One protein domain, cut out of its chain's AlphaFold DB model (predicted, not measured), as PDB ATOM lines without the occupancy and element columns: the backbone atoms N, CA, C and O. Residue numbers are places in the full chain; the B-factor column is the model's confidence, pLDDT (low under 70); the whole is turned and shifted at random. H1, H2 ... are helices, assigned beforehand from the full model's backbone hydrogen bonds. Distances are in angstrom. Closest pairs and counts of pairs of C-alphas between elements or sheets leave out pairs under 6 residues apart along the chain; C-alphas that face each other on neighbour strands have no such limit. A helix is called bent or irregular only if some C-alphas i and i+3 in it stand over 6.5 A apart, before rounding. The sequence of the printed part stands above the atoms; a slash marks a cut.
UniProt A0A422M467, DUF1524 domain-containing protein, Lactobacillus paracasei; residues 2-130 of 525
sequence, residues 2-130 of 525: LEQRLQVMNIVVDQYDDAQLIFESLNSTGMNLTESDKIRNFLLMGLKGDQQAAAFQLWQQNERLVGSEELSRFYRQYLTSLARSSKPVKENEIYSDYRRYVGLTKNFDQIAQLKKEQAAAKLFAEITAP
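AT A GLANCE: This is residues 2 to 130 of the 525 residues of the protein "DUF1524 domain-containing protein" of Lactobacillus paracasei (UniProt A0A422M467). A compact body of helices is gathered round short H2: H3 and H6 lie side by side over one side of it, H5 runs along another, and H4 crosses one end of H2. H1 sits near H2 at the edge of the body, and residues 2 to 10 stick out as a free tail. The printed part has 129 residues with six named helices, H1 to H6 in order, and no named strand; the class is all helix. The radius of gyration of the C-alphas is 15.8 A, and the spans are 46 by 32 by 30 A.

HOW THE PARTS SIT: H1, residues 19 to 27, is close to but not clearly touching H2, residues 35 to 44; C-alphas 20 and 42 are closest, 7.4 A apart. H3, residues 50 to 66, forms a helical hairpin with H2, touching it with residues 52 to 59 alone; C-alphas 44 and 52 are closest, 6.2 A. H4, residues 68 to 82, is about perpendicular to H2 at 82 degrees; C-alphas 36 and 72 are closest, 4.8 A. H5, residues 91 to 103, touches H2, closest at C-alphas 35 and 95, 5.5 A, and H4, closest at C-alphas 76 and 94, 5.7 A. H6, residues 110 to 128, touches H3 at a shallow tilt of 10 degrees, the same way; C-alphas 62 and 118 are closest, 5.5 A. H3 and H5 are apart. Every O i to N i+4 pair is within hydrogen-bond range in H1, H2 and H3; H4 has 9 of 11, H5 7 of 9 and H6 14 of 15.

IN THESE COORDINATES: H1 begins at C-alpha 19 (-37.298, 31.397, -15.152). H3 is 24.5 A long, H4 21.8 A and H6 25.7 A. H4 and H5 are irregular: C-alphas 69 and 72 are 7.2 A apart, C-alphas 92 and 95 7.8 A. H6 ends at C-alpha 128 (-34.192, 0.648, -32.838).

THE WHOLE: The C-alphas farthest apart, Gln 4 and Ser 86, are 52.9 A apart. The printed part has no cut and no long link between helices. Mean pLDDT of the printed part is 85.0; residues under 70 include 27 to 31 and 84 to 86.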
ATOM      1  N   LEU A   2     -33.957  39.329 -43.027       52.09
ATOM      2  CA  LEU A   2     -34.316  38.674 -41.750       52.09
ATOM      3  C   LEU A   2     -34.677  39.690 -40.644       52.09
ATOM      4  O   LEU A   2     -35.686  39.533 -39.967       52.09
ATOM      5  N   GLU A   3     -33.916  40.785 -40.549       56.34
ATOM      6  CA  GLU A   3     -34.082  41.863 -39.551       56.34
ATOM      7  C   GLU A   3     -35.438  42.587 -39.597       56.34
ATOM      8  O   GLU A   3     -35.846  43.189 -38.614       56.34
ATOM      9  N   GLN A   4     -36.148  42.535 -40.727       70.19
ATOM     10  CA  GLN A   4     -37.445  43.201 -40.900       70.19
ATOM     11  C   GLN A   4     -38.635  42.237 -40.784       70.19
ATOM     12  O   GLN A   4     -39.780  42.663 -40.915       70.19
ATOM     13  N   ARG A   5     -38.384  40.933 -40.595       74.88
ATOM     14  CA  ARG A   5     -39.424  39.889 -40.560       74.88
ATOM     15  C   ARG A   5     -39.373  39.004 -39.313       74.88
ATOM     16  O   ARG A   5     -40.358  38.330 -39.035       74.88
ATOM     17  N   LEU A   6     -38.263  38.996 -38.573       75.81
ATOM     18  CA  LEU A   6     -38.141  38.264 -37.316       75.81
ATOM     19  C   LEU A   6     -38.657  39.127 -36.158       75.81
ATOM     20  O   LEU A   6     -38.030  40.115 -35.788       75.81
ATOM     21  N   GLN A   7     -39.793  38.744 -35.580       78.31
ATOM     22  CA  GLN A   7     -40.274  39.307 -34.319       78.31
ATOM     23  C   GLN A   7     -39.786  38.423 -33.171       78.31
ATOM     24  O   GLN A   7     -40.034  37.219 -33.165       78.31
ATOM     25  N   VAL A   8     -39.072  39.018 -32.214       78.19
ATOM     26  CA  VAL A   8     -38.552  38.325 -31.030       78.19
ATOM     27  C   VAL A   8     -39.281  38.855 -29.804       78.19
ATOM     28  O   VAL A   8     -39.292  40.061 -29.564       78.19
ATOM     29  N   MET A   9     -39.871  37.958 -29.017       74.25
ATOM     30  CA  MET A   9     -40.385  38.280 -27.690       74.25
ATOM     31  C   MET A   9     -39.277  38.011 -26.672       74.25
ATOM     32  O   MET A   9     -38.817  36.879 -26.545       74.25
ATOM     33  N   ASN A  10     -38.834  39.052 -25.968       79.06
ATOM     34  CA  ASN A  10     -37.873  38.925 -24.877       79.06
ATOM     35  C   ASN A  10     -38.610  39.033 -23.539       79.06
ATOM     36  O   ASN A  10     -39.271  40.040 -23.288       79.06
ATOM     37  N   ILE A  11     -38.490  38.010 -22.695       74.69
ATOM     38  CA  ILE A  11     -39.037  37.999 -21.337       74.69
ATOM     39  C   ILE A  11     -37.849  38.047 -20.386       74.69
ATOM     40  O   ILE A  11     -37.070  37.100 -20.304       74.69
ATOM     41  N   VAL A  12     -37.699  39.179 -19.704       76.69
ATOM     42  CA  VAL A  12     -36.647  39.391 -18.709       76.69
ATOM     43  C   VAL A  12     -37.225  39.044 -17.345       76.69
ATOM     44  O   VAL A  12     -38.276  39.558 -16.974       76.69
ATOM     45  N   VAL A  13     -36.545  38.151 -16.638       77.00
ATOM     46  CA  VAL A  13     -36.918  37.636 -15.316       77.00
ATOM     47  C   VAL A  13     -35.890  38.088 -14.288       77.00
ATOM     48  O   VAL A  13     -34.698  38.162 -14.609       77.00
ATOM     49  N   ASP A  14     -36.346  38.422 -13.082       76.81
ATOM     50  CA  ASP A  14     -35.462  38.876 -12.010       76.81
ATOM     51  C   ASP A  14     -34.597  37.727 -11.476       76.81
ATOM     52  O   ASP A  14     -34.908  36.548 -11.622       76.81
ATOM     53  N   GLN A  15     -33.491  38.059 -10.804       67.50
ATOM     54  CA  GLN A  15     -32.553  37.065 -10.253       67.50
ATOM     55  C   GLN A  15     -33.178  36.094  -9.231       67.50
ATOM     56  O   GLN A  15     -32.580  35.064  -8.924       67.50
ATOM     57  N   TYR A  16     -34.344  36.446  -8.682       69.25
ATOM     58  CA  TYR A  16     -35.103  35.636  -7.728       69.25
ATOM     59  C   TYR A  16     -36.289  34.907  -8.371       69.25
ATOM     60  O   TYR A  16     -36.913  34.079  -7.708       69.25
ATOM     61  N   ASP A  17     -36.595  35.201  -9.636       70.00
ATOM     62  CA  ASP A  17     -37.655  34.530 -10.370       70.00
ATOM     63  C   ASP A  17     -37.164  33.175 -10.874       70.00
ATOM     64  O   ASP A  17     -36.066  33.028 -11.419       70.00
ATOM     65  N   ASP A  18     -38.022  32.168 -10.754       70.81
ATOM     66  CA  ASP A  18     -37.778  30.882 -11.383       70.81
ATOM     67  C   ASP A  18     -38.166  30.975 -12.867       70.81
ATOM     68  O   ASP A  18     -39.316  30.749 -13.265       70.81
ATOM     69  N   ALA A  19     -37.180  31.328 -13.695       72.50
ATOM     70  CA  ALA A  19     -37.298  31.397 -15.152       72.50
ATOM     71  C   ALA A  19     -37.932  30.128 -15.753       72.50
ATOM     72  O   ALA A  19     -38.596  30.185 -16.793       72.50
ATOM     73  N   GLN A  20     -37.752  28.984 -15.091       69.38
ATOM     74  CA  GLN A  20     -38.291  27.711 -15.526       69.38
ATOM     75  C   GLN A  20     -39.791  27.594 -15.255       69.38
ATOM     76  O   GLN A  20     -40.529  27.195 -16.155       69.38
ATOM     77  N   LEU A  21     -40.260  28.001 -14.073       69.81
ATOM     78  CA  LEU A  21     -41.698  28.046 -13.764       69.81
ATOM     79  C   LEU A  21     -42.450  29.008 -14.694       69.81
ATOM     80  O   LEU A  21     -43.563  28.713 -15.133       69.81
ATOM     81  N   ILE A  22     -41.830  30.133 -15.051       74.25
ATOM     82  CA  ILE A  22     -42.409  31.102 -15.993       74.25
ATOM     83  C   ILE A  22     -42.496  30.502 -17.399       74.25
ATOM     84  O   ILE A  22     -43.539  30.597 -18.052       74.25
ATOM     85  N   PHE A  23     -41.442  29.818 -17.849       75.25
ATOM     86  CA  PHE A  23     -41.448  29.098 -19.120       75.25
ATOM     87  C   PHE A  23     -42.518  27.994 -19.160       75.25
ATOM     88  O   PHE A  23     -43.209  27.833 -20.165       75.25
ATOM     89  N   GLU A  24     -42.694  27.241 -18.075       69.69
ATOM     90  CA  GLU A  24     -43.721  26.198 -17.961       69.69
ATOM     91  C   GLU A  24     -45.139  26.782 -18.026       69.69
ATOM     92  O   GLU A  24     -45.975  26.282 -18.784       69.69
ATOM     93  N   SER A  25     -45.388  27.883 -17.309       71.94
ATOM     94  CA  SER A  25     -46.664  28.610 -17.342       71.94
ATOM     95  C   SER A  25     -47.012  29.086 -18.758       71.94
ATOM     96  O   SER A  25     -48.120  28.849 -19.248       71.94
ATOM     97  N   LEU A  26     -46.042  29.658 -19.474       72.69
ATOM     98  CA  LEU A  26     -46.232  30.130 -20.850       72.69
ATOM     99  C   LEU A  26     -46.510  28.988 -21.833       72.69
ATOM    100  O   LEU A  26     -47.389  29.107 -22.681       72.69
ATOM    101  N   ASN A  27     -45.815  27.858 -21.701       66.81
ATOM    102  CA  ASN A  27     -46.054  26.710 -22.578       66.81
ATOM    103  C   ASN A  27     -47.378  25.998 -22.296       66.81
ATOM    104  O   ASN A  27     -47.907  25.349 -23.192       66.81
ATOM    105  N   SER A  28     -47.931  26.124 -21.087       64.12
ATOM    106  CA  SER A  28     -49.220  25.513 -20.735       64.12
ATOM    107  C   SER A  28     -50.426  26.147 -21.445       64.12
ATOM    108  O   SER A  28     -51.497  25.545 -21.486       64.12
ATOM    109  N   THR A  29     -50.260  27.342 -22.025       60.84
ATOM    110  CA  THR A  29     -51.342  28.135 -22.635       60.84
ATOM    111  C   THR A  29     -51.251  28.254 -24.169       60.84
ATOM    112  O   THR A  29     -52.109  28.897 -24.773       60.84
ATOM    113  N   GLY A  30     -50.260  27.618 -24.818       58.62
ATOM    114  CA  GLY A  30     -49.984  27.722 -26.263       58.62
ATOM    115  C   GLY A  30     -49.876  26.380 -27.013       58.62
ATOM    116  O   GLY A  30     -50.345  25.346 -26.545       58.62
ATOM    117  N   MET A  31     -49.260  26.386 -28.208       55.34
ATOM    118  CA  MET A  31     -48.950  25.151 -28.951       55.34
ATOM    119  C   MET A  31     -47.912  24.345 -28.153       55.34
ATOM    120  O   MET A  31     -46.813  24.835 -27.901       55.34
ATOM    121  N   ASN A  32     -48.277  23.134 -27.718       70.81
ATOM    122  CA  ASN A  32     -47.460  22.349 -26.792       70.81
ATOM    123  C   ASN A  32     -46.092  22.000 -27.394       70.81
ATOM    124  O   ASN A  32     -46.012  21.313 -28.412       70.81
ATOM    125  N   LEU A  33     -45.018  22.418 -26.721       82.50
ATOM    126  CA  LEU A  33     -43.673  21.902 -26.975       82.50
ATOM    127  C   LEU A  33     -43.644  20.382 -26.820       82.50
ATOM    128  O   LEU A  33     -44.301  19.837 -25.925       82.50
ATOM    129  N   THR A  34     -42.819  19.712 -27.630       89.69
ATOM    130  CA  THR A  34     -42.547  18.287 -27.420       89.69
ATOM    131  C   THR A  34     -41.864  18.079 -26.067       89.69
ATOM    132  O   THR A  34     -41.203  18.975 -25.534       89.69
ATOM    133  N   GLU A  35     -41.983  16.884 -25.495       91.25
ATOM    134  CA  GLU A  35     -41.326  16.586 -24.219       91.25
ATOM    135  C   GLU A  35     -39.798  16.698 -24.329       91.25
ATOM    136  O   GLU A  35     -39.139  17.206 -23.422       91.25
ATOM    137  N   SER A  36     -39.237  16.319 -25.481       92.50
ATOM    138  CA  SER A  36     -37.827  16.544 -25.813       92.50
ATOM    139  C   SER A  36     -37.448  18.022 -25.866       92.50
ATOM    140  O   SER A  36     -36.388  18.381 -25.358       92.50
ATOM    141  N   ASP A  37     -38.295  18.900 -26.411       90.69
ATOM    142  CA  ASP A  37     -38.026  20.343 -26.407       90.69
ATOM    143  C   ASP A  37     -38.002  20.907 -24.982       90.69
ATOM    144  O   ASP A  37     -37.135  21.722 -24.656       90.69
ATOM    145  N   LYS A  38     -38.910  20.451 -24.107       90.44
ATOM    146  CA  LYS A  38     -38.914  20.842 -22.688       90.44
ATOM    147  C   LYS A  38     -37.620  20.410 -21.992       90.44
ATOM    148  O   LYS A  38     -37.005  21.221 -21.298       90.44
ATOM    149  N   ILE A  39     -37.162  19.175 -22.230       92.62
ATOM    150  CA  ILE A  39     -35.882  18.672 -21.704       92.62
ATOM    151  C   ILE A  39     -34.706  19.495 -22.243       92.62
ATOM    152  O   ILE A  39     -33.856  19.911 -21.454       92.62
ATOM    153  N   ARG A  40     -34.667  19.790 -23.552       92.06
ATOM    154  CA  ARG A  40     -33.622  20.630 -24.160       92.06
ATOM    155  C   ARG A  40     -33.526  21.971 -23.458       92.06
ATOM    156  O   ARG A  40     -32.444  22.378 -23.045       92.06
ATOM    157  N   ASN A  41     -34.658  22.658 -23.331       88.56
ATOM    158  CA  ASN A  41     -34.694  23.995 -22.758       88.56
ATOM    159  C   ASN A  41     -34.234  23.965 -21.302       88.56
ATOM    160  O   ASN A  41     -33.411  24.788 -20.920       88.56
ATOM    161  N   PHE A  42     -34.663  22.970 -20.529       87.38
ATOM    162  CA  PHE A  42     -34.178  22.769 -19.167       87.38
ATOM    163  C   PHE A  42     -32.661  22.521 -19.087       87.38
ATOM    164  O   PHE A  42     -31.987  23.106 -18.242       87.38
ATOM    165  N   LEU A  43     -32.102  21.691 -19.970       89.19
ATOM    166  CA  LEU A  43     -30.667  21.385 -19.989       89.19
ATOM    167  C   LEU A  43     -29.786  22.553 -20.452       89.19
ATOM    168  O   LEU A  43     -28.595  22.565 -20.150       89.19
ATOM    169  N   LEU A  44     -30.347  23.514 -21.186       87.69
ATOM    170  CA  LEU A  44     -29.628  24.701 -21.660       87.69
ATOM    171  C   LEU A  44     -29.841  25.930 -20.768       87.69
ATOM    172  O   LEU A  44     -29.087  26.900 -20.876       87.69
ATOM    173  N   MET A  45     -30.863  25.912 -19.912       83.62
ATOM    174  CA  MET A  45     -31.201  27.030 -19.037       83.62
ATOM    175  C   MET A  45     -30.104  27.248 -17.989       83.62
ATOM    176  O   MET A  45     -29.571  26.299 -17.418       83.62
ATOM    177  N   GLY A  46     -29.754  28.514 -17.746       78.44
ATOM    178  CA  GLY A  46     -28.731  28.910 -16.770       78.44
ATOM    179  C   GLY A  46     -27.279  28.823 -17.262       78.44
ATOM    180  O   GLY A  46     -26.409  29.456 -16.663       78.44
ATOM    181  N   LEU A  47     -27.008  28.127 -18.374       85.56
ATOM    182  CA  LEU A  47     -25.677  28.070 -18.984       85.56
ATOM    183  C   LEU A  47     -25.346  29.364 -19.740       85.56
ATOM    184  O   LEU A  47     -26.206  29.954 -20.394       85.56
ATOM    185  N   LYS A  48     -24.079  29.794 -19.686       87.88
ATOM    186  CA  LYS A  48     -23.586  31.011 -20.355       87.88
ATOM    187  C   LYS A  48     -22.332  30.726 -21.181       87.88
ATOM    188  O   LYS A  48     -21.530  29.865 -20.819       87.88
ATOM    189  N   GLY A  49     -22.153  31.480 -22.268       90.25
ATOM    190  CA  GLY A  49     -20.944  31.450 -23.101       90.25
ATOM    191  C   GLY A  49     -20.588  30.045 -23.599       90.25
ATOM    192  O   GLY A  49     -21.448  29.315 -24.098       90.25
ATOM    193  N   ASP A  50     -19.326  29.653 -23.420       90.06
ATOM    194  CA  ASP A  50     -18.775  28.388 -23.923       90.06
ATOM    195  C   ASP A  50     -19.489  27.143 -23.377       90.06
ATOM    196  O   ASP A  50     -19.623  26.146 -24.088       90.06
ATOM    197  N   GLN A  51     -20.002  27.189 -22.142       89.31
ATOM    198  CA  GLN A  51     -20.732  26.059 -21.558       89.31
ATOM    199  C   GLN A  51     -22.060  25.810 -22.275       89.31
ATOM    200  O   GLN A  51     -22.404  24.664 -22.561       89.31
ATOM    201  N   GLN A  52     -22.786  26.878 -22.615       90.25
ATOM    202  CA  GLN A  52     -24.041  26.767 -23.356       90.25
ATOM    203  C   GLN A  52     -23.790  26.235 -24.771       90.25
ATOM    204  O   GLN A  52     -24.501  25.342 -25.230       90.25
ATOM    205  N   ALA A  53     -22.743  26.733 -25.438       90.75
ATOM    206  CA  ALA A  53     -22.340  26.244 -26.752       90.75
ATOM    207  C   ALA A  53     -21.969  24.751 -26.711       90.75
ATOM    208  O   ALA A  53     -22.433  23.981 -27.551       90.75
ATOM    209  N   ALA A  54     -21.198  24.319 -25.708       93.00
ATOM    210  CA  ALA A  54     -20.826  22.917 -25.531       93.00
ATOM    211  C   ALA A  54     -22.043  22.012 -25.271       93.00
ATOM    212  O   ALA A  54     -22.166  20.956 -25.897       93.00
ATOM    213  N   ALA A  55     -22.967  22.429 -24.397       93.38
ATOM    214  CA  ALA A  55     -24.206  21.696 -24.127       93.38
ATOM    215  C   ALA A  55     -25.068  21.565 -25.386       93.38
ATOM    216  O   ALA A  55     -25.539  20.476 -25.716       93.38
ATOM    217  N   PHE A  56     -25.225  22.656 -26.137       93.50
ATOM    218  CA  PHE A  56     -26.008  22.659 -27.367       93.50
ATOM    219  C   PHE A  56     -25.396  21.761 -28.449       93.50
ATOM    220  O   PHE A  56     -26.121  21.040 -29.131       93.50
ATOM    221  N   GLN A  57     -24.066  21.732 -28.572       94.94
ATOM    222  CA  GLN A  57     -23.382  20.804 -29.479       94.94
ATOM    223  C   GLN A  57     -23.615  19.337 -29.089       94.94
ATOM    224  O   GLN A  57     -23.894  18.515 -29.960       94.94
ATOM    225  N   LEU A  58     -23.551  19.000 -27.796       94.88
ATOM    226  CA  LEU A  58     -23.861  17.645 -27.321       94.88
ATOM    227  C   LEU A  58     -25.324  17.271 -27.586       94.88
ATOM    228  O   LEU A  58     -25.589  16.168 -28.060       94.88
ATOM    229  N   TRP A  59     -26.259  18.197 -27.353       95.31
ATOM    230  CA  TRP A  59     -27.667  18.000 -27.696       95.31
ATOM    231  C   TRP A  59     -27.843  17.678 -29.183       95.31
ATOM    232  O   TRP A  59     -28.460  16.672 -29.520       95.31
ATOM    233  N   GLN A  60     -27.253  18.480 -30.077       95.69
ATOM    234  CA  GLN A  60     -27.334  18.246 -31.524       95.69
ATOM    235  C   GLN A  60     -26.737  16.898 -31.936       95.69
ATOM    236  O   GLN A  60     -27.230  16.255 -32.859       95.69
ATOM    237  N   GLN A  61     -25.667  16.452 -31.278       94.94
ATOM    238  CA  GLN A  61     -25.103  15.126 -31.534       94.94
ATOM    239  C   GLN A  61     -26.085  14.020 -31.138       94.94
ATOM    240  O   GLN A  61     -26.263  13.076 -31.904       94.94
ATOM    241  N   ASN A  62     -26.748  14.148 -29.989       94.12
ATOM    242  CA  ASN A  62     -27.763  13.190 -29.542       94.12
ATOM    243  C   ASN A  62     -28.968  13.180 -30.490       94.12
ATOM    244  O   ASN A  62     -29.428  12.114 -30.891       94.12
ATOM    245  N   GLU A  63     -29.419  14.359 -30.914       95.19
ATOM    246  CA  GLU A  63     -30.477  14.526 -31.910       95.19
ATOM    247  C   GLU A  63     -30.130  13.863 -33.248       95.19
ATOM    248  O   GLU A  63     -30.974  13.188 -33.824       95.19
ATOM    249  N   ARG A  64     -28.884  13.971 -33.723       94.75
ATOM    250  CA  ARG A  64     -28.442  13.286 -34.952       94.75
ATOM    251  C   ARG A  64     -28.366  11.768 -34.809       94.75
ATOM    252  O   ARG A  64     -28.559  11.072 -35.798       94.75
ATOM    253  N   LEU A  65     -28.039  11.265 -33.619       93.69
ATOM    254  CA  LEU A  65     -27.970   9.824 -33.357       93.69
ATOM    255  C   LEU A  65     -29.361   9.189 -33.330       93.69
ATOM    256  O   LEU A  65     -29.534   8.089 -33.844       93.69
ATOM    257  N   VAL A  66     -30.322   9.872 -32.712       93.88
ATOM    258  CA  VAL A  66     -31.673   9.347 -32.472       93.88
ATOM    259  C   VAL A  66     -32.641   9.710 -33.601       93.88
ATOM    260  O   VAL A  66     -33.502   8.910 -33.944       93.88
ATOM    261  N   GLY A  67     -32.490  10.895 -34.192       93.44
ATOM    262  CA  GLY A  67     -33.489  11.546 -35.039       93.44
ATOM    263  C   GLY A  67     -34.379  12.487 -34.221       93.44
ATOM    264  O   GLY A  67     -34.840  12.130 -33.137       93.44
ATOM    265  N   SER A  68     -34.635  13.697 -34.730       89.50
ATOM    266  CA  SER A  68     -35.393  14.736 -34.010       89.50
ATOM    267  C   SER A  68     -36.797  14.287 -33.588       89.50
ATOM    268  O   SER A  68     -37.220  14.580 -32.473       89.50
ATOM    269  N   GLU A  69     -37.496  13.539 -34.443       91.25
ATOM    270  CA  GLU A  69     -38.857  13.041 -34.178       91.25
ATOM    271  C   GLU A  69     -38.882  11.942 -33.100       91.25
ATOM    272  O   GLU A  69     -39.857  11.789 -32.368       91.25
ATOM    273  N   GLU A  70     -37.764  11.234 -32.928       93.69
ATOM    274  CA  GLU A  70     -37.622  10.091 -32.026       93.69
ATOM    275  C   GLU A  70     -37.108  10.485 -30.634       93.69
ATOM    276  O   GLU A  70     -37.103   9.665 -29.715       93.69
ATOM    277  N   LEU A  71     -36.700  11.742 -30.424       94.69
ATOM    278  CA  LEU A  71     -36.100  12.191 -29.162       94.69
ATOM    279  C   LEU A  71     -37.025  11.994 -27.958       94.69
ATOM    280  O   LEU A  71     -36.585  11.521 -26.908       94.69
ATOM    281  N   SER A  72     -38.311  12.324 -28.097       95.38
ATOM    282  CA  SER A  72     -39.291  12.095 -27.028       95.38
ATOM    283  C   SER A  72     -39.431  10.595 -26.718       95.38
ATOM    284  O   SER A  72     -39.424  10.202 -25.548       95.38
ATOM    285  N   ARG A  73     -39.454   9.732 -27.747       95.19
ATOM    286  CA  ARG A  73     -39.461   8.268 -27.581       95.19
ATOM    287  C   ARG A  73     -38.183   7.778 -26.897       95.19
ATOM    288  O   ARG A  73     -38.277   7.006 -25.944       95.19
ATOM    289  N   PHE A  74     -37.011   8.273 -27.289       96.75
ATOM    290  CA  PHE A  74     -35.738   7.964 -26.635       96.75
ATOM    291  C   PHE A  74     -35.764   8.298 -25.141       96.75
ATOM    292  O   PHE A  74     -35.507   7.410 -24.327       96.75
ATOM    293  N   TYR A  75     -36.120   9.529 -24.756       96.62
ATOM    294  CA  TYR A  75     -36.138   9.919 -23.342       96.62
ATOM    295  C   TYR A  75     -37.135   9.091 -22.532       96.62
ATOM    296  O   TYR A  75     -36.818   8.684 -21.415       96.62
ATOM    297  N   ARG A  76     -38.300   8.757 -23.097       95.88
ATOM    298  CA  ARG A  76     -39.265   7.856 -22.454       95.88
ATOM    299  C   ARG A  76     -38.663   6.480 -22.163       95.88
ATOM    300  O   ARG A  76     -38.789   5.978 -21.042       95.88
ATOM    301  N   GLN A  77     -38.018   5.867 -23.156       95.69
ATOM    302  CA  GLN A  77     -37.428   4.531 -23.019       95.69
ATOM    303  C   GLN A  77     -36.205   4.552 -22.089       95.69
ATOM    304  O   GLN A  77     -36.065   3.683 -21.228       95.69
ATOM    305  N   TYR A  78     -35.370   5.590 -22.190       95.94
ATOM    306  CA  TYR A  78     -34.223   5.818 -21.315       95.94
ATOM    307  C   TYR A  78     -34.647   5.994 -19.853       95.94
ATOM    308  O   TYR A  78     -34.154   5.276 -18.985       95.94
ATOM    309  N   LEU A  79     -35.614   6.865 -19.561       94.38
ATOM    310  CA  LEU A  79     -36.116   7.049 -18.197       94.38
ATOM    311  C   LEU A  79     -36.782   5.780 -17.660       94.38
ATOM    312  O   LEU A  79     -36.562   5.422 -16.506       94.38
ATOM    313  N   THR A  80     -37.523   5.051 -18.502       93.56
ATOM    314  CA  THR A  80     -38.095   3.750 -18.121       93.56
ATOM    315  C   THR A  80     -37.004   2.741 -17.757       93.56
ATOM    316  O   THR A  80     -37.160   2.016 -16.780       93.56
ATOM    317  N   SER A  81     -35.881   2.730 -18.484       94.19
ATOM    318  CA  SER A  81     -34.734   1.857 -18.192       94.19
ATOM    319  C   SER A  81     -34.032   2.188 -16.868       94.19
ATOM    320  O   SER A  81     -33.405   1.325 -16.266       94.19
ATOM    321  N   LEU A  82     -34.150   3.433 -16.394       88.94
ATOM    322  CA  LEU A  82     -33.551   3.905 -15.142       88.94
ATOM    323  C   LEU A  82     -34.521   3.864 -13.956       88.94
ATOM    324  O   LEU A  82     -34.102   3.963 -12.797       88.94
ATOM    325  N   ALA A  83     -35.821   3.776 -14.224       79.81
ATOM    326  CA  ALA A  83     -36.849   3.858 -13.206       79.81
ATOM    327  C   ALA A  83     -36.742   2.671 -12.249       79.81
ATOM    328  O   ALA A  83     -36.788   1.521 -12.667       79.81
ATOM    329  N   ARG A  84     -36.707   2.934 -10.936       68.81
ATOM    330  CA  ARG A  84     -36.827   1.885  -9.902       68.81
ATOM    331  C   ARG A  84     -38.238   1.306  -9.793       68.81
ATOM    332  O   ARG A  84     -38.438   0.268  -9.170       68.81
ATOM    333  N   SER A  85     -39.218   1.983 -10.387       65.75
ATOM    334  CA  SER A  85     -40.585   1.486 -10.496       65.75
ATOM    335  C   SER A  85     -40.690   0.459 -11.630       65.75
ATOM    336  O   SER A  85     -39.879   0.448 -12.549       65.75
ATOM    337  N   SER A  86     -41.686  -0.421 -11.576       68.00
ATOM    338  CA  SER A  86     -41.986  -1.358 -12.673       68.00
ATOM    339  C   SER A  86     -42.924  -0.757 -13.728       68.00
ATOM    340  O   SER A  86     -43.368  -1.464 -14.630       68.00
ATOM    341  N   LYS A  87     -43.292   0.523 -13.592       73.56
ATOM    342  CA  LYS A  87     -44.205   1.214 -14.504       73.56
ATOM    343  C   LYS A  87     -43.397   1.996 -15.548       73.56
ATOM    344  O   LYS A  87     -42.560   2.805 -15.149       73.56
ATOM    345  N   PRO A  88     -43.657   1.787 -16.853       84.06
ATOM    346  CA  PRO A  88     -43.118   2.634 -17.906       84.06
ATOM    347  C   PRO A  88     -43.525   4.094 -17.735       84.06
ATOM    348  O   PRO A  88     -44.645   4.380 -17.305       84.06
ATOM    349  N   VAL A  89     -42.634   4.996 -18.138       88.31
ATOM    350  CA  VAL A  89     -42.917   6.434 -18.204       88.31
ATOM    351  C   VAL A  89     -44.014   6.683 -19.241       88.31
ATOM    352  O   VAL A  89     -43.999   6.107 -20.340       88.31
ATOM    353  N   LYS A  90     -44.998   7.519 -18.895       88.75
ATOM    354  CA  LYS A  90     -46.075   7.907 -19.816       88.75
ATOM    355  C   LYS A  90     -45.611   9.023 -20.742       88.75
ATOM    356  O   LYS A  90     -44.773   9.832 -20.366       88.75
ATOM    357  N   GLU A  91     -46.189   9.093 -21.938       88.69
ATOM    358  CA  GLU A  91     -45.783  10.064 -22.966       88.69
ATOM    359  C   GLU A  91     -45.932  11.518 -22.523       88.69
ATOM    360  O   GLU A  91     -45.094  12.337 -22.859       88.69
ATOM    361  N   ASN A  92     -46.948  11.835 -21.726       86.56
ATOM    362  CA  ASN A  92     -47.194  13.179 -21.207       86.56
ATOM    363  C   ASN A  92     -46.492  13.475 -19.865       86.56
ATOM    364  O   ASN A  92     -46.686  14.549 -19.302       86.56
ATOM    365  N   GLU A  93     -45.728  12.521 -19.327       88.94
ATOM    366  CA  GLU A  93     -45.015  12.634 -18.043       88.94
ATOM    367  C   GLU A  93     -43.484  12.589 -18.232       88.94
ATOM    368  O   GLU A  93     -42.742  12.613 -17.254       88.94
ATOM    369  N   ILE A  94     -42.981  12.547 -19.474       93.56
ATOM    370  CA  ILE A  94     -41.547  12.379 -19.772       93.56
ATOM    371  C   ILE A  94     -40.716  13.491 -19.127       93.56
ATOM    372  O   ILE A  94     -39.751  13.206 -18.418       93.56
ATOM    373  N   TYR A  95     -41.075  14.755 -19.341       91.12
ATOM    374  CA  TYR A  95     -40.331  15.891 -18.805       91.12
ATOM    375  C   TYR A  95     -40.408  15.980 -17.273       91.12
ATOM    376  O   TYR A  95     -39.403  16.266 -16.615       91.12
ATOM    377  N   SER A  96     -41.573  15.706 -16.678       88.19
ATOM    378  CA  SER A  96     -41.734  15.754 -15.219       88.19
ATOM    379  C   SER A  96     -40.961  14.627 -14.526       88.19
ATOM    380  O   SER A  96     -40.304  14.864 -13.505       88.19
ATOM    381  N   ASP A  97     -40.944  13.428 -15.107       89.00
ATOM    382  CA  ASP A  97     -40.127  12.313 -14.629       89.00
ATOM    383  C   ASP A  97     -38.632  12.560 -14.856       89.00
ATOM    384  O   ASP A  97     -37.825  12.241 -13.979       89.00
ATOM    385  N   TYR A  98     -38.255  13.201 -15.967       91.25
ATOM    386  CA  TYR A  98     -36.882  13.642 -16.212       91.25
ATOM    387  C   TYR A  98     -36.399  14.593 -15.113       91.25
ATOM    388  O   TYR A  98     -35.355  14.356 -14.501       91.25
ATOM    389  N   ARG A  99     -37.189  15.632 -14.805       86.62
ATOM    390  CA  ARG A  99     -36.928  16.594 -13.718       86.62
ATOM    391  C   ARG A  99     -36.757  15.899 -12.375       86.62
ATOM    392  O   ARG A  99     -35.813  16.203 -11.647       86.62
ATOM    393  N   ARG A 100     -37.628  14.937 -12.055       85.38
ATOM    394  CA  ARG A 100     -37.503  14.143 -10.826       85.38
ATOM    395  C   ARG A 100     -36.205  13.337 -10.821       85.38
ATOM    396  O   ARG A 100     -35.509  13.335  -9.813       85.38
ATOM    397  N   TYR A 101     -35.867  12.683 -11.929       85.31
ATOM    398  CA  TYR A 101     -34.644  11.893 -12.056       85.31
ATOM    399  C   TYR A 101     -33.382  12.746 -11.852       85.31
ATOM    400  O   TYR A 101     -32.527  12.381 -11.041       85.31
ATOM    401  N   VAL A 102     -33.272  13.904 -12.512       85.12
ATOM    402  CA  VAL A 102     -32.096  14.776 -12.348       85.12
ATOM    403  C   VAL A 102     -32.065  15.476 -10.990       85.12
ATOM    404  O   VAL A 102     -30.989  15.631 -10.422       85.12
ATOM    405  N   GLY A 103     -33.224  15.834 -10.424       73.56
ATOM    406  CA  GLY A 103     -33.330  16.507  -9.125       73.56
ATOM    407  C   GLY A 103     -32.866  15.642  -7.950       73.56
ATOM    408  O   GLY A 103     -32.506  16.162  -6.899       73.56
ATOM    409  N   LEU A 104     -32.807  14.321  -8.137       62.19
ATOM    410  CA  LEU A 104     -32.204  13.387  -7.180       62.19
ATOM    411  C   LEU A 104     -30.662  13.402  -7.212       62.19
ATOM    412  O   LEU A 104     -30.026  12.809  -6.339       62.19
ATOM    413  N   THR A 105     -30.048  14.061  -8.198       71.06
ATOM    414  CA  THR A 105     -28.593  14.100  -8.384       71.06
ATOM    415  C   THR A 105     -27.999  15.316  -7.676       71.06
ATOM    416  O   THR A 105     -28.215  16.458  -8.080       71.06
ATOM    417  N   LYS A 106     -27.213  15.084  -6.616       70.44
ATOM    418  CA  LYS A 106     -26.437  16.153  -5.960       70.44
ATOM    419  C   LYS A 106     -25.417  16.733  -6.945       70.44
ATOM    420  O   LYS A 106     -24.746  15.966  -7.627       70.44
ATOM    421  N   ASN A 107     -25.265  18.060  -6.963       77.19
ATOM    422  CA  ASN A 107     -24.357  18.785  -7.865       77.19
ATOM    423  C   ASN A 107     -24.611  18.459  -9.346       77.19
ATOM    424  O   ASN A 107     -23.705  18.044 -10.063       77.19
ATOM    425  N   PHE A 108     -25.865  18.607  -9.779       83.88
ATOM    426  CA  PHE A 108     -26.275  18.349 -11.154       83.88
ATOM    427  C   PHE A 108     -25.427  19.142 -12.165       83.88
ATOM    428  O   PHE A 108     -25.453  20.371 -12.184       83.88
ATOM    429  N   ASP A 109     -24.697  18.416 -13.012       89.06
ATOM    430  CA  ASP A 109     -23.906  18.952 -14.119       89.06
ATOM    431  C   ASP A 109     -24.588  18.581 -15.445       89.06
ATOM    432  O   ASP A 109     -24.621  17.411 -15.846       89.06
ATOM    433  N   GLN A 110     -25.125  19.594 -16.130       90.38
ATOM    434  CA  GLN A 110     -25.834  19.449 -17.404       90.38
ATOM    435  C   GLN A 110     -24.946  18.836 -18.502       90.38
ATOM    436  O   GLN A 110     -25.422  18.016 -19.287       90.38
ATOM    437  N   ILE A 111     -23.650  19.167 -18.554       91.38
ATOM    438  CA  ILE A 111     -22.719  18.635 -19.563       91.38
ATOM    439  C   ILE A 111     -22.422  17.162 -19.295       91.38
ATOM    440  O   ILE A 111     -22.419  16.347 -20.224       91.38
ATOM    441  N   ALA A 112     -22.171  16.800 -18.036       91.69
ATOM    442  CA  ALA A 112     -21.954  15.407 -17.655       91.69
ATOM    443  C   ALA A 112     -23.203  14.552 -17.935       91.69
ATOM    444  O   ALA A 112     -23.088  13.447 -18.476       91.69
ATOM    445  N   GLN A 113     -24.391  15.086 -17.642       92.81
ATOM    446  CA  GLN A 113     -25.661  14.425 -17.926       92.81
ATOM    447  C   GLN A 113     -25.875  14.215 -19.435       92.81
ATOM    448  O   GLN A 113     -26.160  13.091 -19.849       92.81
ATOM    449  N   LEU A 114     -25.642  15.238 -20.266       94.12
ATOM    450  CA  LEU A 114     -25.742  15.133 -21.730       94.12
ATOM    451  C   LEU A 114     -24.785  14.082 -22.316       94.12
ATOM    452  O   LEU A 114     -25.145  13.371 -23.256       94.12
ATOM    453  N   LYS A 115     -23.575  13.939 -21.755       94.56
ATOM    454  CA  LYS A 115     -22.624  12.882 -22.150       94.56
ATOM    455  C   LYS A 115     -23.117  11.485 -21.768       94.56
ATOM    456  O   LYS A 115     -22.956  10.547 -22.551       94.56
ATOM    457  N   LYS A 116     -23.730  11.334 -20.590       93.44
ATOM    458  CA  LYS A 116     -24.353  10.068 -20.169       93.44
ATOM    459  C   LYS A 116     -25.504   9.689 -21.104       93.44
ATOM    460  O   LYS A 116     -25.579   8.550 -21.562       93.44
ATOM    461  N   GLU A 117     -26.356  10.654 -21.431       95.31
ATOM    462  CA  GLU A 117     -27.462  10.486 -22.378       95.31
ATOM    463  C   GLU A 117     -26.970  10.159 -23.781       95.31
ATOM    464  O   GLU A 117     -27.544   9.289 -24.423       95.31
ATOM    465  N   GLN A 118     -25.865  10.760 -24.228       96.19
ATOM    466  CA  GLN A 118     -25.254  10.423 -25.512       96.19
ATOM    467  C   GLN A 118     -24.864   8.945 -25.593       96.19
ATOM    468  O   GLN A 118     -25.055   8.299 -26.624       96.19
ATOM    469  N   ALA A 119     -24.309   8.389 -24.514       96.12
ATOM    470  CA  ALA A 119     -23.953   6.977 -24.478       96.12
ATOM    471  C   ALA A 119     -25.196   6.078 -24.585       96.12
ATOM    472  O   ALA A 119     -25.142   5.064 -25.273       96.12
ATOM    473  N   ALA A 120     -26.314   6.461 -23.960       97.00
ATOM    474  CA  ALA A 120     -27.588   5.754 -24.091       97.00
ATOM    475  C   ALA A 120     -28.236   5.949 -25.475       97.00
ATOM    476  O   ALA A 120     -28.792   5.001 -26.017       97.00
ATOM    477  N   ALA A 121     -28.123   7.137 -26.072       97.38
ATOM    478  CA  ALA A 121     -28.641   7.460 -27.400       97.38
ATOM    479  C   ALA A 121     -27.994   6.602 -28.498       97.38
ATOM    480  O   ALA A 121     -28.682   6.136 -29.400       97.38
ATOM    481  N   LYS A 122     -26.685   6.330 -28.388       96.62
ATOM    482  CA  LYS A 122     -25.985   5.393 -29.286       96.62
ATOM    483  C   LYS A 122     -26.577   3.986 -29.203       96.62
ATOM    484  O   LYS A 122     -26.919   3.415 -30.230       96.62
ATOM    485  N   LEU A 123     -26.754   3.468 -27.985       97.19
ATOM    486  CA  LEU A 123     -27.352   2.146 -27.772       97.19
ATOM    487  C   LEU A 123     -28.800   2.098 -28.264       97.19
ATOM    488  O   LEU A 123     -29.202   1.131 -28.898       97.19
ATOM    489  N   PHE A 124     -29.577   3.156 -28.011       97.38
ATOM    490  CA  PHE A 124     -30.941   3.278 -28.512       97.38
ATOM    491  C   PHE A 124     -30.977   3.156 -30.037       97.38
ATOM    492  O   PHE A 124     -31.734   2.338 -30.544       97.38
ATOM    493  N   ALA A 125     -30.128   3.903 -30.747       96.00
ATOM    494  CA  ALA A 125     -30.055   3.860 -32.205       96.00
ATOM    495  C   ALA A 125     -29.647   2.472 -32.732       96.00
ATOM    496  O   ALA A 125     -30.233   1.989 -33.698       96.00
ATOM    497  N   GLU A 126     -28.692   1.798 -32.082       95.75
ATOM    498  CA  GLU A 126     -28.333   0.410 -32.416       95.75
ATOM    499  C   GLU A 126     -29.533  -0.539 -32.268       95.75
ATOM    500  O   GLU A 126     -29.769  -1.370 -33.140       95.75
ATOM    501  N   ILE A 127     -30.315  -0.394 -31.194       96.50
ATOM    502  CA  ILE A 127     -31.463  -1.257 -30.882       96.50
ATOM    503  C   ILE A 127     -32.651  -1.001 -31.823       96.50
ATOM    504  O   ILE A 127     -33.309  -1.952 -32.247       96.50
ATOM    505  N   THR A 128     -32.964   0.263 -32.118       95.12
ATOM    506  CA  THR A 128     -34.192   0.648 -32.838       95.12
ATOM    507  C   THR A 128     -33.998   0.813 -34.340       95.12
ATOM    508  O   THR A 128     -34.966   0.669 -35.083       95.12
ATOM    509  N   ALA A 129     -32.768   1.048 -34.804       93.56
ATOM    510  CA  ALA A 129     -32.437   1.197 -36.218       93.56
ATOM    511  C   ALA A 129     -31.248   0.304 -36.655       93.56
ATOM    512  O   ALA A 129     -30.320   0.776 -37.321       93.56
ATOM    513  N   PRO A 130     -31.258  -1.011 -36.349       94.56
ATOM    514  CA  PRO A 130     -30.121  -1.907 -36.597       94.56
ATOM    515  C   PRO A 130     -29.768  -2.072 -38.085       94.56
ATOM    516  O   PRO A 130     -28.640  -2.432 -38.430       94.56
TER     517      PRO A 130